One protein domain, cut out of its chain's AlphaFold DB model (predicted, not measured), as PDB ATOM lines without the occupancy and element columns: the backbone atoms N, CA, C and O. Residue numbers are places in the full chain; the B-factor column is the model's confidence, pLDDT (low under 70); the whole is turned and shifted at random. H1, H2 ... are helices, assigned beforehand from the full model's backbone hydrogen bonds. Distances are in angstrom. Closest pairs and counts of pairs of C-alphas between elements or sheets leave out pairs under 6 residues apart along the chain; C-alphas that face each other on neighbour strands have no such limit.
ATOM      1  N   LYS A  41     150.849 126.741 134.571       85.88
ATOM      2  CA  LYS A  41     150.903 125.530 135.396       85.88
ATOM      3  C   LYS A  41     150.866 125.836 136.899       85.88
ATOM      4  O   LYS A  41     150.060 125.240 137.605       85.88
ATOM      5  N   GLU A  42     151.651 126.801 137.367       86.31
ATOM      6  CA  GLU A  42     151.759 127.162 138.791       86.31
ATOM      7  C   GLU A  42     150.450 127.756 139.310       86.31
ATOM      8  O   GLU A  42     149.976 127.408 140.391       86.31
ATOM      9  N   ARG A  43     149.801 128.596 138.494       88.12
ATOM     10  CA  ARG A  43     148.482 129.156 138.823       88.12
ATOM     11  C   ARG A  43     147.420 128.064 138.933       88.12
ATOM     12  O   ARG A  43     146.596 128.092 139.846       88.12
ATOM     13  N   LYS A  44     147.452 127.079 138.032       89.00
ATOM     14  CA  LYS A  44     146.539 125.929 138.053       89.00
ATOM     15  C   LYS A  44     146.788 125.018 139.259       89.00
ATOM     16  O   LYS A  44     145.833 124.534 139.863       89.00
ATOM     17  N   GLU A  45     148.045 124.792 139.629       89.50
ATOM     18  CA  GLU A  45     148.404 124.008 140.817       89.50
ATOM     19  C   GLU A  45     147.998 124.713 142.113       89.50
ATOM     20  O   GLU A  45     147.409 124.081 142.992       89.50
ATOM     21  N   PHE A  46     148.216 126.028 142.199       90.75
ATOM     22  CA  PHE A  46     147.736 126.852 143.306       90.75
ATOM     23  C   PHE A  46     146.212 126.757 143.451       90.75
ATOM     24  O   PHE A  46     145.709 126.494 144.543       90.75
ATOM     25  N   LEU A  47     145.482 126.881 142.336       90.44
ATOM     26  CA  LEU A  47     144.027 126.734 142.298       90.44
ATOM     27  C   LEU A  47     143.577 125.379 142.862       90.44
ATOM     28  O   LEU A  47     142.710 125.316 143.732       90.44
ATOM     29  N   LYS A  48     144.200 124.292 142.389       89.56
ATOM     30  CA  LYS A  48     143.885 122.927 142.822       89.56
ATOM     31  C   LYS A  48     144.146 122.735 144.317       89.56
ATOM     32  O   LYS A  48     143.342 122.090 144.986       89.56
ATOM     33  N   ARG A  49     145.240 123.293 144.846       89.25
ATOM     34  CA  ARG A  49     145.596 123.182 146.268       89.25
ATOM     35  C   ARG A  49     144.640 123.964 147.162       89.25
ATOM     36  O   ARG A  49     144.186 123.429 148.168       89.25
ATOM     37  N   MET A  50     144.311 125.197 146.784       89.00
ATOM     38  CA  MET A  50     143.413 126.053 147.565       89.00
ATOM     39  C   MET A  50     141.989 125.502 147.643       89.00
ATOM     40  O   MET A  50     141.304 125.716 148.638       89.00
ATOM     41  N   LEU A  51     141.561 124.765 146.619       89.19
ATOM     42  CA  LEU A  51     140.254 124.112 146.564       89.19
ATOM     43  C   LEU A  51     140.257 122.673 147.106       89.19
ATOM     44  O   LEU A  51     139.246 121.982 146.978       89.19
ATOM     45  N   GLY A  52     141.375 122.182 147.653       84.81
ATOM     46  CA  GLY A  52     141.471 120.810 148.169       84.81
ATOM     47  C   GLY A  52     141.218 119.731 147.108       84.81
ATOM     48  O   GLY A  52     140.721 118.658 147.420       84.81
ATOM     49  N   GLY A  53     141.500 120.021 145.834       80.69
ATOM     50  CA  GLY A  53     141.202 119.129 144.709       80.69
ATOM     51  C   GLY A  53     139.770 119.214 144.168       80.69
ATOM     52  O   GLY A  53     139.492 118.597 143.139       80.69
ATOM     53  N   SER A  54     138.883 120.003 144.787       84.25
ATOM     54  CA  SER A  54     137.546 120.255 144.243       84.25
ATOM     55  C   SER A  54     137.605 121.091 142.958       84.25
ATOM     56  O   SER A  54     138.520 121.892 142.736       84.25
ATOM     57  N   LYS A  55     136.634 120.876 142.062       82.75
ATOM     58  CA  LYS A  55     136.542 121.633 140.808       82.75
ATOM     59  C   LYS A  55     136.039 123.058 141.097       82.75
ATOM     60  O   LYS A  55     135.080 123.212 141.857       82.75
ATOM     61  N   PRO A  56     136.639 124.096 140.489       86.25
ATOM     62  CA  PRO A  56     136.132 125.458 140.607       86.25
ATOM     63  C   PRO A  56     134.766 125.578 139.924       86.25
ATOM     64  O   PRO A  56     134.551 124.972 138.875       86.25
ATOM     65  N   LYS A  57     133.872 126.412 140.472       84.69
ATOM     66  CA  LYS A  57     132.578 126.708 139.828       84.69
ATOM     67  C   LYS A  57     132.768 127.429 138.492       84.69
ATOM     68  O   LYS A  57     132.158 127.053 137.502       84.69
ATOM     69  N   ASN A  58     133.647 128.436 138.465       87.75
ATOM     70  CA  ASN A  58     133.930 129.259 137.287       87.75
ATOM     71  C   ASN A  58     135.439 129.379 137.049       87.75
ATOM     72  O   ASN A  58     136.089 130.284 137.567       87.75
ATOM     73  N   TYR A  59     136.005 128.494 136.226       87.62
ATOM     74  CA  TYR A  59     137.457 128.418 136.009       87.62
ATOM     75  C   TYR A  59     138.095 129.745 135.562       87.62
ATOM     76  O   TYR A  59     139.150 130.122 136.066       87.62
ATOM     77  N   VAL A  60     137.451 130.474 134.645       88.75
ATOM     78  CA  VAL A  60     137.975 131.740 134.097       88.75
ATOM     79  C   VAL A  60     138.095 132.806 135.185       88.75
ATOM     80  O   VAL A  60     139.135 133.455 135.319       88.75
ATOM     81  N   PHE A  61     137.046 132.953 135.997       89.12
ATOM     82  CA  PHE A  61     137.038 133.905 137.100       89.12
ATOM     83  C   PHE A  61     138.113 133.548 138.125       89.12
ATOM     84  O   PHE A  61     138.922 134.404 138.475       89.12
ATOM     85  N   GLU A  62     138.193 132.281 138.529       89.81
ATOM     86  CA  GLU A  62     139.189 131.825 139.497       89.81
ATOM     87  C   GLU A  62     140.629 131.979 138.981       89.81
ATOM     88  O   GLU A  62     141.526 132.388 139.710       89.81
ATOM     89  N   MET A  63     140.880 131.755 137.692       89.56
ATOM     90  CA  MET A  63     142.205 132.009 137.121       89.56
ATOM     91  C   MET A  63     142.568 133.503 137.177       89.56
ATOM     92  O   MET A  63     143.725 133.866 137.421       89.56
ATOM     93  N   SER A  64     141.585 134.388 136.990       89.69
ATOM     94  CA  SER A  64     141.782 135.834 137.115       89.69
ATOM     95  C   SER A  64     142.056 136.260 138.562       89.69
ATOM     96  O   SER A  64     142.916 137.112 138.792       89.69
ATOM     97  N   THR A  65     141.388 135.645 139.548       90.50
ATOM     98  CA  THR A  65     141.625 135.932 140.971       90.50
ATOM     99  C   THR A  65     143.013 135.463 141.385       90.50
ATOM    100  O   THR A  65     143.763 136.243 141.967       90.50
ATOM    101  N   VAL A  66     143.416 134.258 140.973       91.31
ATOM    102  CA  VAL A  66     144.776 133.744 141.172       91.31
ATOM    103  C   VAL A  66     145.807 134.666 140.528       91.31
ATOM    104  O   VAL A  66     146.809 134.994 141.150       91.31
ATOM    105  N   THR A  67     145.549 135.175 139.323       90.00
ATOM    106  CA  THR A  67     146.458 136.126 138.664       90.00
ATOM    107  C   THR A  67     146.656 137.405 139.487       90.00
ATOM    108  O   THR A  67     147.783 137.883 139.598       90.00
ATOM    109  N   LYS A  68     145.591 137.934 140.101       90.50
ATOM    110  CA  LYS A  68     145.669 139.103 140.996       90.50
ATOM    111  C   LYS A  68     146.443 138.795 142.277       90.50
ATOM    112  O   LYS A  68     147.236 139.621 142.709       90.50
ATOM    113  N   ILE A  69     146.248 137.605 142.847       90.44
ATOM    114  CA  ILE A  69     146.983 137.151 144.037       90.44
ATOM    115  C   ILE A  69     148.478 137.046 143.723       90.44
ATOM    116  O   ILE A  69     149.291 137.602 144.446       90.44
ATOM    117  N   PHE A  70     148.848 136.401 142.615       89.62
ATOM    118  CA  PHE A  70     150.251 136.274 142.205       89.62
ATOM    119  C   PHE A  70     150.911 137.642 141.979       89.62
ATOM    120  O   PHE A  70     152.046 137.849 142.399       89.62
ATOM    121  N   ALA A  71     150.183 138.592 141.385       88.50
ATOM    122  CA  ALA A  71     150.670 139.957 141.194       88.50
ATOM    123  C   ALA A  71     150.889 140.717 142.517       88.50
ATOM    124  O   ALA A  71     151.758 141.577 142.573       88.50
ATOM    125  N   GLN A  72     150.134 140.402 143.575       88.38
ATOM    126  CA  GLN A  72     150.281 141.044 144.886       88.38
ATOM    127  C   GLN A  72     151.572 140.631 145.615       88.38
ATOM    128  O   GLN A  72     152.067 141.393 146.439       88.38
ATOM    129  N   PHE A  73     152.109 139.446 145.321       86.38
ATOM    130  CA  PHE A  73     153.306 138.892 145.969       86.38
ATOM    131  C   PHE A  73     154.501 138.813 145.015       86.38
ATOM    132  O   PHE A  73     155.297 137.883 145.120       86.38
ATOM    133  N   ASP A  74     154.599 139.729 144.043       84.19
ATOM    134  CA  ASP A  74     155.736 139.803 143.111       84.19
ATOM    135  C   ASP A  74     156.052 138.469 142.405       84.19
ATOM    136  O   ASP A  74     157.191 138.162 142.054       84.19
ATOM    137  N   ASN A  75     155.021 137.646 142.187       80.88
ATOM    138  CA  ASN A  75     155.137 136.307 141.616       80.88
ATOM    139  C   ASN A  75     156.155 135.401 142.337       80.88
ATOM    140  O   ASN A  75     156.803 134.577 141.688       80.88
ATOM    141  N   ASP A  76     156.285 135.514 143.662       83.44
ATOM    142  CA  ASP A  76     157.147 134.626 144.442       83.44
ATOM    143  C   ASP A  76     156.624 133.176 144.423       83.44
ATOM    144  O   ASP A  76     155.705 132.778 145.150       83.44
ATOM    145  N   LEU A  77     157.243 132.372 143.558       84.25
ATOM    146  CA  LEU A  77     156.905 130.969 143.338       84.25
ATOM    147  C   LEU A  77     157.183 130.103 144.567       84.25
ATOM    148  O   LEU A  77     156.450 129.142 144.815       84.25
ATOM    149  N   ASN A  78     158.212 130.435 145.353       86.06
ATOM    150  CA  ASN A  78     158.604 129.636 146.513       86.06
ATOM    151  C   ASN A  78     157.545 129.704 147.607       86.06
ATOM    152  O   ASN A  78     157.180 128.676 148.183       86.06
ATOM    153  N   PHE A  79     157.027 130.906 147.850       89.44
ATOM    154  CA  PHE A  79     155.939 131.124 148.786       89.44
ATOM    155  C   PHE A  79     154.638 130.490 148.277       89.44
ATOM    156  O   PHE A  79     154.073 129.610 148.930       89.44
ATOM    157  N   LEU A  80     154.182 130.866 147.079       87.00
ATOM    158  CA  LEU A  80     152.865 130.470 146.562       87.00
ATOM    159  C   LEU A  80     152.735 128.952 146.343       87.00
ATOM    160  O   LEU A  80     151.645 128.389 146.465       87.00
ATOM    161  N   THR A  81     153.845 128.249 146.110       87.44
ATOM    162  CA  THR A  81     153.864 126.781 146.011       87.44
ATOM    163  C   THR A  81     153.754 126.081 147.373       87.44
ATOM    164  O   THR A  81     153.430 124.898 147.421       87.44
ATOM    165  N   LYS A  82     153.972 126.776 148.491       88.75
ATOM    166  CA  LYS A  82     153.968 126.177 149.839       88.75
ATOM    167  C   LYS A  82     152.794 126.620 150.710       88.75
ATOM    168  O   LYS A  82     152.474 125.937 151.682       88.75
ATOM    169  N   VAL A  83     152.127 127.719 150.358       91.00
ATOM    170  CA  VAL A  83     150.951 128.217 151.087       91.00
ATOM    171  C   VAL A  83     149.824 127.182 151.093       91.00
ATOM    172  O   VAL A  83     149.475 126.599 150.062       91.00
ATOM    173  N   LYS A  84     149.244 126.981 152.280       88.44
ATOM    174  CA  LYS A  84     148.052 126.157 152.519       88.44
ATOM    175  C   LYS A  84     146.810 127.051 152.649       88.44
ATOM    176  O   LYS A  84     146.955 128.215 153.021       88.44
ATOM    177  N   PRO A  85     145.603 126.543 152.346       88.31
ATOM    178  CA  PRO A  85     144.373 127.286 152.595       88.31
ATOM    179  C   PRO A  85     144.099 127.423 154.109       88.31
ATOM    180  O   PRO A  85     144.495 126.548 154.880       88.31
ATOM    181  N   PRO A  86     143.418 128.500 154.548       86.50
ATOM    182  CA  PRO A  86     143.059 128.707 155.954       86.50
ATOM    183  C   PRO A  86     141.962 127.752 156.447       86.50
ATOM    184  O   PRO A  86     141.938 127.397 157.619       86.50
ATOM    185  N   PHE A  87     141.055 127.355 155.556       87.56
ATOM    186  CA  PHE A  87     139.955 126.418 155.782       87.56
ATOM    187  C   PHE A  87     139.519 125.834 154.429       87.56
ATOM    188  O   PHE A  87     140.017 126.243 153.376       87.56
ATOM    189  N   GLU A  88     138.586 124.886 154.433       84.44
ATOM    190  CA  GLU A  88     138.082 124.257 153.209       84.44
ATOM    191  C   GLU A  88     137.247 125.232 152.366       84.44
ATOM    192  O   GLU A  88     136.102 125.563 152.684       84.44
ATOM    193  N   LEU A  89     137.816 125.693 151.250       84.62
ATOM    194  CA  LEU A  89     137.130 126.570 150.306       84.62
ATOM    195  C   LEU A  89     136.309 125.738 149.317       84.62
ATOM    196  O   LEU A  89     136.852 125.032 148.466       84.62
ATOM    197  N   LYS A  90     134.980 125.849 149.392       79.44
ATOM    198  CA  LYS A  90     134.064 125.129 148.496       79.44
ATOM    199  C   LYS A  90     133.881 125.878 147.173       79.44
ATOM    200  O   LYS A  90     133.022 126.748 147.042       79.44
ATOM    201  N   GLY A  91     134.682 125.512 146.174       76.38
ATOM    202  CA  GLY A  91     134.485 125.868 144.763       76.38
ATOM    203  C   GLY A  91     134.857 127.296 144.336       76.38
ATOM    204  O   GLY A  91     134.832 127.555 143.131       76.38
ATOM    205  N   THR A  92     135.222 128.189 145.268       86.38
ATOM    206  CA  THR A  92     135.527 129.606 144.983       86.38
ATOM    207  C   THR A  92     136.690 130.132 145.841       86.38
ATOM    208  O   THR A  92     136.688 129.958 147.058       86.38
ATOM    209  N   ILE A  93     137.640 130.860 145.240       87.06
ATOM    210  CA  ILE A  93     138.828 131.462 145.899       87.06
ATOM    211  C   ILE A  93     138.604 132.958 146.201       87.06
ATOM    212  O   ILE A  93     139.489 133.672 146.666       87.06
ATOM    213  N   LYS A  94     137.374 133.458 146.015       87.88
ATOM    214  CA  LYS A  94     136.987 134.863 146.252       87.88
ATOM    215  C   LYS A  94     137.346 135.366 147.656       87.88
ATOM    216  O   LYS A  94     137.604 136.557 147.805       87.88
ATOM    217  N   TYR A  95     137.417 134.477 148.648       89.25
ATOM    218  CA  TYR A  95     137.872 134.804 150.000       89.25
ATOM    219  C   TYR A  95     139.214 135.552 150.007       89.25
ATOM    220  O   TYR A  95     139.348 136.558 150.683       89.25
ATOM    221  N   PHE A  96     140.186 135.166 149.179       89.38
ATOM    222  CA  PHE A  96     141.498 135.826 149.172       89.38
ATOM    223  C   PHE A  96     141.485 137.259 148.624       89.38
ATOM    224  O   PHE A  96     142.468 137.983 148.768       89.38
ATOM    225  N   LEU A  97     140.381 137.692 148.010       89.38
ATOM    226  CA  LEU A  97     140.203 139.082 147.600       89.38
ATOM    227  C   LEU A  97     139.671 139.972 148.729       89.38
ATOM    228  O   LEU A  97     139.803 141.194 148.609       89.38
ATOM    229  N   THR A  98     139.080 139.396 149.784       92.19
ATOM    230  CA  THR A  98     138.577 140.144 150.945       92.19
ATOM    231  C   THR A  98     139.732 140.680 151.793       92.19
ATOM    232  O   THR A  98     140.891 140.308 151.596       92.19
ATOM    233  N   LYS A  99     139.426 141.580 152.736       93.12
ATOM    234  CA  LYS A  99     140.423 142.126 153.668       93.12
ATOM    235  C   LYS A  99     141.095 140.998 154.461       93.12
ATOM    236  O   LYS A  99     142.313 140.866 154.402       93.12
ATOM    237  N   ASP A 100     140.294 140.112 155.045       91.38
ATOM    238  CA  ASP A 100     140.770 138.984 155.854       91.38
ATOM    239  C   ASP A 100     141.656 138.025 155.054       91.38
ATOM    240  O   ASP A 100     142.706 137.590 155.526       91.38
ATOM    241  N   GLY A 101     141.274 137.726 153.809       90.62
ATOM    242  CA  GLY A 101     142.056 136.849 152.942       90.62
ATOM    243  C   GLY A 101     143.415 137.440 152.563       90.62
ATOM    244  O   GLY A 101     144.416 136.719 152.510       90.62
ATOM    245  N   ARG A 102     143.481 138.762 152.357       91.44
ATOM    246  CA  ARG A 102     144.747 139.472 152.120       91.44
ATOM    247  C   ARG A 102     145.605 139.519 153.374       91.44
ATOM    248  O   ARG A 102     146.811 139.289 153.290       91.44
ATOM    249  N   GLU A 103     144.998 139.782 154.526       94.19
ATOM    250  CA  GLU A 103     145.693 139.761 155.810       94.19
ATOM    251  C   GLU A 103     146.285 138.383 156.089       94.19
ATOM    252  O   GLU A 103     147.465 138.288 156.427       94.19
ATOM    253  N   TYR A 104     145.521 137.317 155.853       93.88
ATOM    254  CA  TYR A 104     145.994 135.942 155.974       93.88
ATOM    255  C   TYR A 104     147.232 135.684 155.107       93.88
ATOM    256  O   TYR A 104     148.266 135.258 155.623       93.88
ATOM    257  N   LEU A 105     147.162 135.983 153.803       92.31
ATOM    258  CA  LEU A 105     148.293 135.762 152.900       92.31
ATOM    259  C   LEU A 105     149.506 136.616 153.284       92.31
ATOM    260  O   LEU A 105     150.630 136.127 153.236       92.31
ATOM    261  N   SER A 106     149.298 137.857 153.731       92.56
ATOM    262  CA  SER A 106     150.394 138.722 154.186       92.56
ATOM    263  C   SER A 106     151.067 138.207 155.464       92.56
ATOM    264  O   SER A 106     152.293 138.233 155.557       92.56
ATOM    265  N   LYS A 107     150.295 137.680 156.427       94.44
ATOM    266  CA  LYS A 107     150.825 137.027 157.633       94.44
ATOM    267  C   LYS A 107     151.642 135.799 157.248       94.44
ATOM    268  O   LYS A 107     152.789 135.688 157.667       94.44
ATOM    269  N   LYS A 108     151.115 134.944 156.365       92.88
ATOM    270  CA  LYS A 108     151.848 133.774 155.861       92.88
ATOM    271  C   LYS A 108     153.110 134.141 155.093       92.88
ATOM    272  O   LYS A 108     154.110 133.448 155.232       92.88
ATOM    273  N   TYR A 109     153.098 135.227 154.330       93.25
ATOM    274  CA  TYR A 109     154.287 135.699 153.625       93.25
ATOM    275  C   TYR A 109     155.376 136.174 154.594       93.25
ATOM    276  O   TYR A 109     156.555 135.878 154.403       93.25
ATOM    277  N   LYS A 110     154.983 136.864 155.672       92.12
ATOM    278  CA  LYS A 110     155.901 137.260 156.749       92.12
ATOM    279  C   LYS A 110     156.453 136.046 157.490       92.12
ATOM    280  O   LYS A 110     157.657 135.983 157.689       92.12
ATOM    281  N   GLU A 111     155.603 135.081 157.843       91.31
ATOM    282  CA  GLU A 111     156.024 133.814 158.458       91.31
ATOM    283  C   GLU A 111     157.015 133.058 157.562       91.31
ATOM    284  O   GLU A 111     158.025 132.557 158.044       91.31
ATOM    285  N   PHE A 112     156.752 133.003 156.255       91.75
ATOM    286  CA  PHE A 112     157.600 132.296 155.298       91.75
ATOM    287  C   PHE A 112     158.999 132.908 155.176       91.75
ATOM    288  O   PHE A 112     159.985 132.185 155.057       91.75
ATOM    289  N   ASN A 113     159.085 134.237 155.225       89.31
ATOM    290  CA  ASN A 113     160.344 134.973 155.133       89.31
ATOM    291  C   ASN A 113     161.006 135.225 156.496       89.31
ATOM    292  O   ASN A 113     162.082 135.824 156.552       89.31
ATOM    293  N   TYR A 114     160.379 134.793 157.592       92.12
ATOM    294  CA  TYR A 114     160.911 135.002 158.928       92.12
ATOM    295  C   TYR A 114     162.141 134.118 159.147       92.12
ATOM    296  O   TYR A 114     162.055 132.892 159.179       92.12
TER     297      TYR A 114
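AT A GLANCE: This is residues 41 to 114 of the 147 residues of an uncharacterized protein of Balneola sp (UniProt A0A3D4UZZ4). Three longer helices, H1, H2 and H5, make a small body in which H1 packs across H2, while H5 stands apart from H1 and meets the rest mainly at its two ends. The short H4 bridges the first part of H5 to H2, the short H3 lies close to the last part of H5, and a long loop, residues 81 to 93, leads back from H3 to H4. The printed part has 74 residues with five named helices, H1 to H5 in that order along the chain, and no named strand; its class is all helix. It is compact, with a radius of gyration of the C-alphas of 11.4 A, and spans 35 by 24 by 18 A.

HOW THE PARTS SIT: H5, residues 99 to 113, is the longest helix. H4, residues 94 to 97, and H5 only just touch, with 3 pairs of C-alphas within 8 A, and only at the corner by their link; H5 does so with residues 101 to 105 alone, and the closest C-alphas are those of Tyr 95 and Gly 101, 5.5 A apart. H4 also touches H2, residues 59 to 72, where the closest C-alphas, of Thr 65 and Lys 94, are 7.1 A apart. H2 and H5 are near each other, with 5 pairs of C-alphas within 10 A. With its residues 62 to 67 alone, H2 touches H1, residues 41 to 50; the closest C-alphas, of Arg 43 and Val 66, are 6.3 A apart, and the two lines are about perpendicular at 80 degrees. H3, residues 77 to 80, is close to but not clearly touching H5, with the C-alphas of Phe 79 and Phe 112 closest at 6.8 A. It stands likewise to H1, with the C-alphas of Phe 46 and Leu 80 closest at 7.1 A, and to H2, with those of Phe 70 and Leu 80 closest at 7.7 A. H1 is apart from H4 and H5, and H3 is apart from H4. In H1, H2 and H5 every O i to N i+4 pair is within hydrogen-bond range; H3 and H4 are too short for such a pair, and their one O i to N i+3 pair is within range in H4 but not in H3.

IN THESE COORDINATES: H5 measures 21.2 A from first to last C-alpha and ends with C-alpha 113 at (160.344, 134.973, 155.133). H2 measures 20.1 A and begins with C-alpha 59 at (137.457, 128.418, 136.009). H1 measures 14.3 A from C-alpha 41 at (150.903, 125.530, 135.396). H3 and H4, four residues each, measure 5.2 A and 5.5 A.

THE WHOLE: The C-alphas of Lys 57 and Tyr 114 are the two farthest apart, at 35.2 A. The printed part has no cut. The link from H3 to H4 is long, 13 residues. The mean pLDDT of the printed part is 88.4, and no printed residue is under 70.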